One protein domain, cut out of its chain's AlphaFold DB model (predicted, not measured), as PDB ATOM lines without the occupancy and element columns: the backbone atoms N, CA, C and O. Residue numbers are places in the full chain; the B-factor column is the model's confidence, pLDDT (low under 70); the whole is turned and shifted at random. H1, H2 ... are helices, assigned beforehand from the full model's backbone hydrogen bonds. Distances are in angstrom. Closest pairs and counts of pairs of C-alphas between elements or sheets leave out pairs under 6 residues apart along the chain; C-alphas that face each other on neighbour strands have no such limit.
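What this domain is: This is residues 936 to 1024 of the 1032 residues of the protein "Oxygen-dependent dichlorochromopyrrolate synthase" of Planctomycetes bacterium TBK1r (UniProt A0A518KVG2). Little regular structure: a loop-rich body with the helical hairpin H4-H5 at one side and H3, with short H1 and H2, at the other, joined by long link 967 to 991. The printed part has 89 residues, with five named helices, H1 to H5 in order, and no named strand; the class is all helix, with 35 residues in named elements. It is compact, radius of gyration of the C-alphas 12.5 A, spanning 33 by 27 by 23 A.

How they stand to each other: H3, residues 957 to 966, and H2, residues 950 to 953, only just touch, only at the corner, with 3 pairs of C-alphas within 8 A; the closest, Leu 953 and Leu 960, are 5.1 A apart. H2 touches H1, residues 936 to 939; closest C-alphas, Ala 936 and Ala 951, 4.5 A. H3 is close to but not clearly touching H4, residues 992 to 998; closest C-alphas, Leu 964 and Phe 993, 7.9 A. H4 and H5, residues 1014 to 1023, touch as a hairpin, at a shallow tilt of 26 degrees, opposite ways; closest C-alphas, Leu 994 and Val 1017, 7.2 A. Every O i to N i+4 pair is within hydrogen-bond range in H3, H4 and H5; H1 and H2 are too short for one.

Where its parts are: H3 measures 14.5 A, H5 14.4 A and H4 10.1 A. C-alpha 936 is at (-34.776, -8.292, -14.637), C-alpha 1023 at (-23.475, 13.903, -10.704).

The domain as a whole: The printed part has no cut. Links H3 to H4 and H4 to H5 are long. Residues 946 to 947 and 1011 to 1012 have pLDDT under 70.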
ATOM      1  N   ALA A 936     -35.728  -7.955 -13.577       79.25
ATOM      2  CA  ALA A 936     -34.776  -8.292 -14.637       79.25
ATOM      3  C   ALA A 936     -35.431  -9.079 -15.782       79.25
ATOM      4  O   ALA A 936     -35.296  -8.717 -16.948       79.25
ATOM      5  N   ASN A 937     -36.266 -10.073 -15.454       76.44
ATOM      6  CA  ASN A 937     -36.964 -10.917 -16.432       76.44
ATOM      7  C   ASN A 937     -37.851 -10.141 -17.424       76.44
ATOM      8  O   ASN A 937     -38.153 -10.650 -18.502       76.44
ATOM      9  N   ARG A 938     -38.260  -8.906 -17.103       79.00
ATOM     10  CA  ARG A 938     -39.015  -8.047 -18.031       79.00
ATOM     11  C   ARG A 938     -38.167  -7.554 -19.211       79.00
ATOM     12  O   ARG A 938     -38.731  -7.148 -20.219       79.00
ATOM     13  N   HIS A 939     -36.843  -7.652 -19.108       84.00
ATOM     14  CA  HIS A 939     -35.872  -7.118 -20.064       84.00
ATOM     15  C   HIS A 939     -35.196  -8.215 -20.908       84.00
ATOM     16  O   HIS A 939     -34.266  -7.934 -21.661       84.00
ATOM     17  N   LEU A 940     -35.673  -9.469 -20.837       79.62
ATOM     18  CA  LEU A 940     -35.127 -10.610 -21.598       79.62
ATOM     19  C   LEU A 940     -35.177 -10.404 -23.123       79.62
ATOM     20  O   LEU A 940     -34.380 -10.982 -23.858       79.62
ATOM     21  N   GLY A 941     -36.128  -9.597 -23.604       78.69
ATOM     22  CA  GLY A 941     -36.317  -9.315 -25.028       78.69
ATOM     23  C   GLY A 941     -35.345  -8.292 -25.622       78.69
ATOM     24  O   GLY A 941     -35.325  -8.144 -26.841       78.69
ATOM     25  N   ILE A 942     -34.550  -7.599 -24.799       81.94
ATOM     26  CA  ILE A 942     -33.615  -6.555 -25.243       81.94
ATOM     27  C   ILE A 942     -32.221  -7.173 -25.318       81.94
ATOM     28  O   ILE A 942     -31.692  -7.618 -24.301       81.94
ATOM     29  N   GLN A 943     -31.650  -7.249 -26.519       83.00
ATOM     30  CA  GLN A 943     -30.314  -7.807 -26.743       83.00
ATOM     31  C   GLN A 943     -29.246  -6.734 -26.519       83.00
ATOM     32  O   GLN A 943     -29.439  -5.588 -26.913       83.00
ATOM     33  N   THR A 944     -28.131  -7.114 -25.903       80.44
ATOM     34  CA  THR A 944     -26.966  -6.245 -25.679       80.44
ATOM     35  C   THR A 944     -25.840  -6.625 -26.639       80.44
ATOM     36  O   THR A 944     -25.635  -7.820 -26.877       80.44
ATOM     37  N   ASP A 945     -25.042  -5.658 -27.089       70.62
ATOM     38  CA  ASP A 945     -23.949  -5.851 -28.061       70.62
ATOM     39  C   ASP A 945     -22.888  -6.890 -27.642       70.62
ATOM     40  O   ASP A 945     -22.232  -7.499 -28.486       70.62
ATOM     41  N   GLY A 946     -22.770  -7.175 -26.339       66.25
ATOM     42  CA  GLY A 946     -21.896  -8.211 -25.774       66.25
ATOM     43  C   GLY A 946     -22.390  -9.664 -25.894       66.25
ATOM     44  O   GLY A 946     -21.748 -10.556 -25.344       66.25
ATOM     45  N   GLY A 947     -23.508  -9.935 -26.583       66.31
ATOM     46  CA  GLY A 947     -24.012 -11.300 -26.819       66.31
ATOM     47  C   GLY A 947     -24.931 -11.878 -25.727       66.31
ATOM     48  O   GLY A 947     -25.046 -13.098 -25.612       66.31
ATOM     49  N   GLY A 948     -25.596 -11.020 -24.947       78.38
ATOM     50  CA  GLY A 948     -26.571 -11.375 -23.903       78.38
ATOM     51  C   GLY A 948     -27.859 -10.542 -23.973       78.38
ATOM     52  O   GLY A 948     -28.115  -9.862 -24.966       78.38
ATOM     53  N   SER A 949     -28.678 -10.587 -22.914       86.06
ATOM     54  CA  SER A 949     -29.880  -9.741 -22.791       86.06
ATOM     55  C   SER A 949     -29.709  -8.701 -21.687       86.06
ATOM     56  O   SER A 949     -28.971  -8.930 -20.734       86.06
ATOM     57  N   LEU A 950     -30.441  -7.591 -21.746       86.50
ATOM     58  CA  LEU A 950     -30.400  -6.576 -20.690       86.50
ATOM     59  C   LEU A 950     -30.750  -7.168 -19.311       86.50
ATOM     60  O   LEU A 950     -30.182  -6.769 -18.298       86.50
ATOM     61  N   ALA A 951     -31.606  -8.195 -19.271       83.94
ATOM     62  CA  ALA A 951     -31.932  -8.929 -18.049       83.94
ATOM     63  C   ALA A 951     -30.703  -9.528 -17.340       83.94
ATOM     64  O   ALA A 951     -30.688  -9.573 -16.114       83.94
ATOM     65  N   SER A 952     -29.670  -9.972 -18.072       84.81
ATOM     66  CA  SER A 952     -28.474 -10.556 -17.443       84.81
ATOM     67  C   SER A 952     -27.572  -9.518 -16.777       84.81
ATOM     68  O   SER A 952     -26.816  -9.879 -15.881       84.81
ATOM     69  N   LEU A 953     -27.671  -8.239 -17.156       87.56
ATOM     70  CA  LEU A 953     -26.871  -7.170 -16.552       87.56
ATOM     71  C   LEU A 953     -27.337  -6.801 -15.135       87.56
ATOM     72  O   LEU A 953     -26.560  -6.245 -14.375       87.56
ATOM     73  N   PHE A 954     -28.553  -7.174 -14.723       84.25
ATOM     74  CA  PHE A 954     -29.017  -6.970 -13.341       84.25
ATOM     75  C   PHE A 954     -28.225  -7.778 -12.297       84.25
ATOM     76  O   PHE A 954     -28.309  -7.471 -11.113       84.25
ATOM     77  N   ALA A 955     -27.465  -8.796 -12.718       79.25
ATOM     78  CA  ALA A 955     -26.553  -9.537 -11.845       79.25
ATOM     79  C   ALA A 955     -25.213  -8.808 -11.600       79.25
ATOM     80  O   ALA A 955     -24.457  -9.218 -10.725       79.25
ATOM     81  N   ASP A 956     -24.922  -7.745 -12.360       84.75
ATOM     82  CA  ASP A 956     -23.737  -6.887 -12.225       84.75
ATOM     83  C   ASP A 956     -24.184  -5.411 -12.305       84.75
ATOM     84  O   ASP A 956     -24.138  -4.793 -13.377       84.75
ATOM     85  N   PRO A 957     -24.677  -4.835 -11.188       85.19
ATOM     86  CA  PRO A 957     -25.200  -3.470 -11.155       85.19
ATOM     87  C   PRO A 957     -24.236  -2.407 -11.715       85.19
ATOM     88  O   PRO A 957     -24.696  -1.568 -12.491       85.19
ATOM     89  N   PRO A 958     -22.912  -2.444 -11.446       85.81
ATOM     90  CA  PRO A 958     -21.954  -1.553 -12.108       85.81
ATOM     91  C   PRO A 958     -21.884  -1.707 -13.635       85.81
ATOM     92  O   PRO A 958     -21.638  -0.730 -14.349       85.81
ATOM     93  N   ALA A 959     -22.062  -2.914 -14.180       85.69
ATOM     94  CA  ALA A 959     -22.146  -3.109 -15.629       85.69
ATOM     95  C   ALA A 959     -23.460  -2.577 -16.213       85.69
ATOM     96  O   ALA A 959     -23.431  -1.947 -17.272       85.69
ATOM     97  N   LEU A 960     -24.591  -2.765 -15.523       90.56
ATOM     98  CA  LEU A 960     -25.864  -2.174 -15.945       90.56
ATOM     99  C   LEU A 960     -25.820  -0.643 -15.897       90.56
ATOM    100  O   LEU A 960     -26.327   0.019 -16.799       90.56
ATOM    101  N   LEU A 961     -25.165  -0.075 -14.887       90.12
ATOM    102  CA  LEU A 961     -24.985   1.365 -14.760       90.12
ATOM    103  C   LEU A 961     -24.199   1.948 -15.945       90.12
ATOM    104  O   LEU A 961     -24.618   2.944 -16.532       90.12
ATOM    105  N   ARG A 962     -23.106   1.287 -16.349       88.00
ATOM    106  CA  ARG A 962     -22.331   1.658 -17.547       88.00
ATOM    107  C   ARG A 962     -23.142   1.508 -18.832       88.00
ATOM    108  O   ARG A 962     -23.073   2.383 -19.684       88.00
ATOM    109  N   TYR A 963     -23.943   0.448 -18.946       90.25
ATOM    110  CA  TYR A 963     -24.849   0.258 -20.082       90.25
ATOM    111  C   TYR A 963     -25.829   1.434 -20.223       90.25
ATOM    112  O   TYR A 963     -25.989   1.971 -21.313       90.25
ATOM    113  N   LEU A 964     -26.432   1.899 -19.120       91.44
ATOM    114  CA  LEU A 964     -27.322   3.067 -19.150       91.44
ATOM    115  C   LEU A 964     -26.607   4.347 -19.617       91.44
ATOM    116  O   LEU A 964     -27.236   5.187 -20.252       91.44
ATOM    117  N   GLN A 965     -25.312   4.503 -19.326       90.25
ATOM    118  CA  GLN A 965     -24.534   5.683 -19.719       90.25
ATOM    119  C   GLN A 965     -24.165   5.708 -21.207       90.25
ATOM    120  O   GLN A 965     -24.048   6.790 -21.776       90.25
ATOM    121  N   THR A 966     -23.946   4.549 -21.833       86.00
ATOM    122  CA  THR A 966     -23.382   4.480 -23.193       86.00
ATOM    123  C   THR A 966     -24.412   4.235 -24.288       86.00
ATOM    124  O   THR A 966     -24.112   4.447 -25.461       86.00
ATOM    125  N   GLU A 967     -25.606   3.770 -23.932       90.06
ATOM    126  CA  GLU A 967     -26.572   3.240 -24.893       90.06
ATOM    127  C   GLU A 967     -27.706   4.209 -25.236       90.06
ATOM    128  O   GLU A 967     -28.021   5.161 -24.517       90.06
ATOM    129  N   THR A 968     -28.362   3.920 -26.358       89.88
ATOM    130  CA  THR A 968     -29.541   4.643 -26.851       89.88
ATOM    131  C   THR A 968     -30.781   3.754 -26.830       89.88
ATOM    132  O   THR A 968     -30.686   2.528 -26.886       89.88
ATOM    133  N   VAL A 969     -31.966   4.354 -26.806       84.94
ATOM    134  CA  VAL A 969     -33.235   3.620 -26.888       84.94
ATOM    135  C   VAL A 969     -33.375   2.960 -28.267       84.94
ATOM    136  O   VAL A 969     -33.410   3.642 -29.284       84.94
ATOM    137  N   VAL A 970     -33.477   1.629 -28.328       74.88
ATOM    138  CA  VAL A 970     -33.461   0.896 -29.612       74.88
ATOM    139  C   VAL A 970     -34.843   0.757 -30.254       74.88
ATOM    140  O   VAL A 970     -34.965   0.887 -31.464       74.88
ATOM    141  N   ARG A 971     -35.878   0.417 -29.474       72.75
ATOM    142  CA  ARG A 971     -37.261   0.264 -29.954       72.75
ATOM    143  C   ARG A 971     -38.222   0.382 -28.780       72.75
ATOM    144  O   ARG A 971     -38.248  -0.511 -27.934       72.75
ATOM    145  N   ASP A 972     -39.030   1.436 -28.762       76.19
ATOM    146  CA  ASP A 972     -39.895   1.755 -27.624       76.19
ATOM    147  C   ASP A 972     -41.376   1.890 -28.019       76.19
ATOM    148  O   ASP A 972     -41.740   1.957 -29.195       76.19
ATOM    149  N   ILE A 973     -42.250   1.888 -27.014       75.00
ATOM    150  CA  ILE A 973     -43.673   2.216 -27.133       75.00
ATOM    151  C   ILE A 973     -43.861   3.733 -27.315       75.00
ATOM    152  O   ILE A 973     -44.904   4.142 -27.824       75.00
ATOM    153  N   ILE A 974     -42.865   4.546 -26.936       81.12
ATOM    154  CA  ILE A 974     -42.805   5.997 -27.163       81.12
ATOM    155  C   ILE A 974     -41.856   6.280 -28.350       81.12
ATOM    156  O   ILE A 974     -40.641   6.339 -28.148       81.12
ATOM    157  N   PRO A 975     -42.363   6.438 -29.592       80.56
ATOM    158  CA  PRO A 975     -41.524   6.536 -30.791       80.56
ATOM    159  C   PRO A 975     -40.586   7.747 -30.800       80.56
ATOM    160  O   PRO A 975     -39.550   7.718 -31.452       80.56
ATOM    161  N   GLU A 976     -40.940   8.818 -30.087       84.44
ATOM    162  CA  GLU A 976     -40.155  10.051 -30.014       84.44
ATOM    163  C   GLU A 976     -38.843   9.889 -29.235       84.44
ATOM    164  O   GLU A 976     -37.967  10.739 -29.358       84.44
ATOM    165  N   LEU A 977     -38.713   8.823 -28.439       84.06
ATOM    166  CA  LEU A 977     -37.499   8.516 -27.682       84.06
ATOM    167  C   LEU A 977     -36.577   7.536 -28.420       84.06
ATOM    168  O   LEU A 977     -35.454   7.331 -27.977       84.06
ATOM    169  N   GLU A 978     -37.015   6.920 -29.523       87.31
ATOM    170  CA  GLU A 978     -36.208   5.950 -30.273       87.31
ATOM    171  C   GLU A 978     -34.959   6.622 -30.874       87.31
ATOM    172  O   GLU A 978     -35.044   7.621 -31.585       87.31
ATOM    173  N   GLY A 979     -33.782   6.066 -30.582       83.69
ATOM    174  CA  GLY A 979     -32.477   6.604 -30.966       83.69
ATOM    175  C   GLY A 979     -31.906   7.665 -30.019       83.69
ATOM    176  O   GLY A 979     -30.757   8.065 -30.204       83.69
ATOM    177  N   GLU A 980     -32.649   8.103 -28.997       90.88
ATOM    178  CA  GLU A 980     -32.144   9.054 -28.000       90.88
ATOM    179  C   GLU A 980     -31.241   8.360 -26.958       90.88
ATOM    180  O   GLU A 980     -31.502   7.207 -26.589       90.88
ATOM    181  N   PRO A 981     -30.188   9.033 -26.446       92.25
ATOM    182  CA  PRO A 981     -29.362   8.514 -25.356       92.25
ATOM    183  C   PRO A 981     -30.188   8.228 -24.102       92.25
ATOM    184  O   PRO A 981     -30.988   9.065 -23.667       92.25
ATOM    185  N   LEU A 982     -29.959   7.067 -23.482       92.31
ATOM    186  CA  LEU A 982     -30.606   6.713 -22.218       92.31
ATOM    187  C   LEU A 982     -30.261   7.731 -21.127       92.31
ATOM    188  O   LEU A 982     -31.154   8.155 -20.393       92.31
ATOM    189  N   ILE A 983     -29.007   8.179 -21.073       94.38
ATOM    190  CA  ILE A 983     -28.530   9.181 -20.122       94.38
ATOM    191  C   ILE A 983     -27.781  10.292 -20.860       94.38
ATOM    192  O   ILE A 983     -26.905  10.035 -21.682       94.38
ATOM    193  N   ARG A 984     -28.111  11.544 -20.535       92.44
ATOM    194  CA  ARG A 984     -27.348  12.741 -20.902       92.44
ATOM    195  C   ARG A 984     -26.742  13.322 -19.621       92.44
ATOM    196  O   ARG A 984     -27.505  13.787 -18.770       92.44
ATOM    197  N   PRO A 985     -25.410  13.272 -19.436       90.94
ATOM    198  CA  PRO A 985     -24.768  13.778 -18.225       90.94
ATOM    199  C   PRO A 985     -25.181  15.218 -17.902       90.94
ATOM    200  O   PRO A 985     -25.188  16.071 -18.786       90.94
ATOM    201  N   GLN A 986     -25.542  15.476 -16.642       88.94
ATOM    202  CA  GLN A 986     -26.023  16.776 -16.140       88.94
ATOM    203  C   GLN A 986     -27.293  17.328 -16.811       88.94
ATOM    204  O   GLN A 986     -27.658  18.480 -16.581       88.94
ATOM    205  N   ASP A 987     -27.996  16.513 -17.601       91.75
ATOM    206  CA  ASP A 987     -29.236  16.892 -18.273       91.75
ATOM    207  C   ASP A 987     -30.328  15.823 -18.071       91.75
ATOM    208  O   ASP A 987     -30.679  15.065 -18.988       91.75
ATOM    209  N   PRO A 988     -30.885  15.721 -16.847       91.31
ATOM    210  CA  PRO A 988     -31.948  14.766 -16.544       91.31
ATOM    211  C   PRO A 988     -33.195  15.001 -17.403       91.31
ATOM    212  O   PRO A 988     -33.821  14.038 -17.840       91.31
ATOM    213  N   ALA A 989     -33.518  16.261 -17.719       87.38
ATOM    214  CA  ALA A 989     -34.713  16.624 -18.482       87.38
ATOM    215  C   ALA A 989     -34.720  16.053 -19.909       87.38
ATOM    216  O   ALA A 989     -35.792  15.766 -20.437       87.38
ATOM    217  N   ASN A 990     -33.543  15.863 -20.514       88.75
ATOM    218  CA  ASN A 990     -33.406  15.291 -21.855       88.75
ATOM    219  C   ASN A 990     -32.826  13.862 -21.853       88.75
ATOM    220  O   ASN A 990     -32.500  13.330 -22.916       88.75
ATOM    221  N   SER A 991     -32.694  13.225 -20.685       93.31
ATOM    222  CA  SER A 991     -32.285  11.820 -20.568       93.31
ATOM    223  C   SER A 991     -33.478  10.894 -20.822       93.31
ATOM    224  O   SER A 991     -34.482  10.943 -20.100       93.31
ATOM    225  N   ALA A 992     -33.384  10.020 -21.830       93.25
ATOM    226  CA  ALA A 992     -34.509   9.166 -22.207       93.25
ATOM    227  C   ALA A 992     -34.914   8.204 -21.075       93.25
ATOM    228  O   ALA A 992     -36.103   7.985 -20.858       93.25
ATOM    229  N   PHE A 993     -33.962   7.702 -20.281       93.25
ATOM    230  CA  PHE A 993     -34.238   6.815 -19.147       93.25
ATOM    231  C   PHE A 993     -35.167   7.458 -18.107       93.25
ATOM    232  O   PHE A 993     -36.138   6.829 -17.683       93.25
ATOM    233  N   LEU A 994     -34.939   8.732 -17.760       93.25
ATOM    234  CA  LEU A 994     -35.807   9.459 -16.830       93.25
ATOM    235  C   LEU A 994     -37.215   9.646 -17.416       93.25
ATOM    236  O   LEU A 994     -38.217   9.460 -16.721       93.25
ATOM    237  N   SER A 995     -37.305   9.930 -18.717       90.75
ATOM    238  CA  SER A 995     -38.587  10.032 -19.427       90.75
ATOM    239  C   SER A 995     -39.367   8.710 -19.415       90.75
ATOM    240  O   SER A 995     -40.588   8.714 -19.272       90.75
ATOM    241  N   LEU A 996     -38.686   7.564 -19.496       90.94
ATOM    242  CA  LEU A 996     -39.328   6.245 -19.479       90.94
ATOM    243  C   LEU A 996     -39.867   5.829 -18.098       90.94
ATOM    244  O   LEU A 996     -40.832   5.061 -18.036       90.94
ATOM    245  N   ILE A 997     -39.255   6.291 -17.002       90.31
ATOM    246  CA  ILE A 997     -39.684   5.953 -15.629       90.31
ATOM    247  C   ILE A 997     -40.688   6.957 -15.043       90.31
ATOM    248  O   ILE A 997     -41.386   6.630 -14.085       90.31
ATOM    249  N   THR A 998     -40.806   8.151 -15.633       90.38
ATOM    250  CA  THR A 998     -41.758   9.198 -15.210       90.38
ATOM    251  C   THR A 998     -43.001   9.284 -16.102       90.38
ATOM    252  O   THR A 998     -44.024   9.846 -15.704       90.38
ATOM    253  N   ASN A 999     -42.982   8.684 -17.298       86.19
ATOM    254  CA  ASN A 999     -44.136   8.678 -18.190       86.19
ATOM    255  C   ASN A 999     -45.136   7.565 -17.837       86.19
ATOM    256  O   ASN A 999     -44.903   6.393 -18.120       86.19
ATOM    257  N   SER A1000     -46.302   7.949 -17.306       83.50
ATOM    258  CA  SER A1000     -47.395   7.032 -16.923       83.50
ATOM    259  C   SER A1000     -47.914   6.094 -18.025       83.50
ATOM    260  O   SER A1000     -48.564   5.094 -17.715       83.50
ATOM    261  N   ALA A1001     -47.635   6.378 -19.302       80.38
ATOM    262  CA  ALA A1001     -47.981   5.496 -20.417       80.38
ATOM    263  C   ALA A1001     -46.977   4.343 -20.618       80.38
ATOM    264  O   ALA A1001     -47.281   3.389 -21.335       80.38
ATOM    265  N   HIS A1002     -45.796   4.410 -19.997       83.50
ATOM    266  CA  HIS A1002     -44.729   3.431 -20.160       83.50
ATOM    267  C   HIS A1002     -44.734   2.381 -19.025       83.50
ATOM    268  O   HIS A1002     -44.899   2.735 -17.857       83.50
ATOM    269  N   PRO A1003     -44.515   1.076 -19.304       78.12
ATOM    270  CA  PRO A1003     -44.560   0.027 -18.278       78.12
ATOM    271  C   PRO A1003     -43.554   0.187 -17.130       78.12
ATOM    272  O   PRO A1003     -43.786  -0.361 -16.050       78.12
ATOM    273  N   MET A1004     -42.446   0.907 -17.348       83.00
ATOM    274  CA  MET A1004     -41.463   1.167 -16.290       83.00
ATOM    275  C   MET A1004     -41.962   2.157 -15.235       83.00
ATOM    276  O   MET A1004     -41.484   2.085 -14.111       83.00
ATOM    277  N   PHE A1005     -42.976   2.980 -15.521       82.75
ATOM    278  CA  PHE A1005     -43.549   3.918 -14.549       82.75
ATOM    279  C   PHE A1005     -43.983   3.241 -13.242       82.75
ATOM    280  O   PHE A1005     -43.623   3.672 -12.155       82.75
ATOM    281  N   PHE A1006     -44.690   2.112 -13.337       73.81
ATOM    282  CA  PHE A1006     -45.149   1.350 -12.165       73.81
ATOM    283  C   PHE A1006     -44.032   0.562 -11.465       73.81
ATOM    284  O   PHE A1006     -44.284  -0.108 -10.464       73.81
ATOM    285  N   GLY A1007     -42.827   0.558 -12.038       71.56
ATOM    286  CA  GLY A1007     -41.643  -0.073 -11.469       71.56
ATOM    287  C   GLY A1007     -40.835   0.855 -10.567       71.56
ATOM    288  O   GLY A1007     -39.993   0.334  -9.837       71.56
ATOM    289  N   PHE A1008     -41.093   2.169 -10.600       79.06
ATOM    290  CA  PHE A1008     -40.346   3.179  -9.851       79.06
ATOM    291  C   PHE A1008     -41.248   4.003  -8.926       79.06
ATOM    292  O   PHE A1008     -42.303   4.495  -9.341       79.06
ATOM    293  N   ASP A1009     -40.812   4.183  -7.680       77.69
ATOM    294  CA  ASP A1009     -41.426   5.124  -6.749       77.69
ATOM    295  C   ASP A1009     -41.096   6.558  -7.180       77.69
ATOM    296  O   ASP A1009     -39.937   6.982  -7.213       77.69
ATOM    297  N   GLN A1010     -42.137   7.311  -7.521       82.94
ATOM    298  CA  GLN A1010     -41.999   8.659  -8.064       82.94
ATOM    299  C   GLN A1010     -41.486   9.670  -7.029       82.94
ATOM    300  O   GLN A1010     -40.922  10.690  -7.408       82.94
ATOM    301  N   ALA A1011     -41.684   9.408  -5.736       58.84
ATOM    302  CA  ALA A1011     -41.257  10.291  -4.658       58.84
ATOM    303  C   ALA A1011     -39.874   9.924  -4.107       58.84
ATOM    304  O   ALA A1011     -39.167  10.809  -3.633       58.84
ATOM    305  N   LEU A1012     -39.494   8.643  -4.155       58.66
ATOM    306  CA  LEU A1012     -38.270   8.151  -3.512       58.66
ATOM    307  C   LEU A1012     -37.172   7.748  -4.495       58.66
ATOM    308  O   LEU A1012     -36.004   8.031  -4.252       58.66
ATOM    309  N   GLU A1013     -37.516   7.103  -5.608       78.44
ATOM    310  CA  GLU A1013     -36.525   6.492  -6.499       78.44
ATOM    311  C   GLU A1013     -36.200   7.368  -7.710       78.44
ATOM    312  O   GLU A1013     -35.051   7.423  -8.139       78.44
ATOM    313  N   VAL A1014     -37.181   8.104  -8.239       85.81
ATOM    314  CA  VAL A1014     -36.950   9.065  -9.331       85.81
ATOM    315  C   VAL A1014     -35.921  10.143  -8.944       85.81
ATOM    316  O   VAL A1014     -34.991  10.355  -9.726       85.81
ATOM    317  N   PRO A1015     -35.967  10.748  -7.736       85.19
ATOM    318  CA  PRO A1015     -34.935  11.694  -7.307       85.19
ATOM    319  C   PRO A1015     -33.521  11.098  -7.234       85.19
ATOM    320  O   PRO A1015     -32.549  11.821  -7.441       85.19
ATOM    321  N   ILE A1016     -33.380   9.790  -6.973       81.81
ATOM    322  CA  ILE A1016     -32.073   9.106  -6.970       81.81
ATOM    323  C   ILE A1016     -31.493   9.081  -8.386       81.81
ATOM    324  O   ILE A1016     -30.322   9.412  -8.581       81.81
ATOM    325  N   VAL A1017     -32.321   8.747  -9.380       89.25
ATOM    326  CA  VAL A1017     -31.926   8.744 -10.796       89.25
ATOM    327  C   VAL A1017     -31.547  10.156 -11.252       89.25
ATOM    328  O   VAL A1017     -30.511  10.337 -11.887       89.25
ATOM    329  N   GLU A1018     -32.335  11.172 -10.886       89.75
ATOM    330  CA  GLU A1018     -32.035  12.578 -11.192       89.75
ATOM    331  C   GLU A1018     -30.722  13.047 -10.554       89.75
ATOM    332  O   GLU A1018     -29.891  13.672 -11.218       89.75
ATOM    333  N   ALA A1019     -30.509  12.737  -9.273       85.69
ATOM    334  CA  ALA A1019     -29.286  13.084  -8.556       85.69
ATOM    335  C   ALA A1019     -28.055  12.410  -9.177       85.69
ATOM    336  O   ALA A1019     -27.007  13.045  -9.308       85.69
ATOM    337  N   TRP A1020     -28.186  11.152  -9.602       93.06
ATOM    338  CA  TRP A1020     -27.118  10.438 -10.290       93.06
ATOM    339  C   TRP A1020     -26.784  11.072 -11.641       93.06
ATOM    340  O   TRP A1020     -25.617  11.385 -11.870       93.06
ATOM    341  N   ILE A1021     -27.776  11.361 -12.492       92.75
ATOM    342  CA  ILE A1021     -27.550  12.018 -13.794       92.75
ATOM    343  C   ILE A1021     -26.837  13.364 -13.616       92.75
ATOM    344  O   ILE A1021     -25.884  13.665 -14.337       92.75
ATOM    345  N   ASN A1022     -27.258  14.151 -12.623       91.19
ATOM    346  CA  ASN A1022     -26.638  15.435 -12.288       91.19
ATOM    347  C   ASN A1022     -25.200  15.305 -11.767       91.19
ATOM    348  O   ASN A1022     -24.430  16.258 -11.867       91.19
ATOM    349  N   SER A1023     -24.827  14.149 -11.215       91.31
ATOM    350  CA  SER A1023     -23.475  13.903 -10.704       91.31
ATOM    351  C   SER A1023     -22.462  13.505 -11.784       91.31
ATOM    352  O   SER A1023     -21.259  13.536 -11.524       91.31
ATOM    353  N   LEU A1024     -22.923  13.140 -12.985       89.44
ATOM    354  CA  LEU A1024     -22.049  12.689 -14.068       89.44
ATOM    355  C   LEU A1024     -21.235  13.855 -14.661       89.44
ATOM    356  O   LEU A1024     -21.742  14.974 -14.764       89.44
TER     357      LEU A1024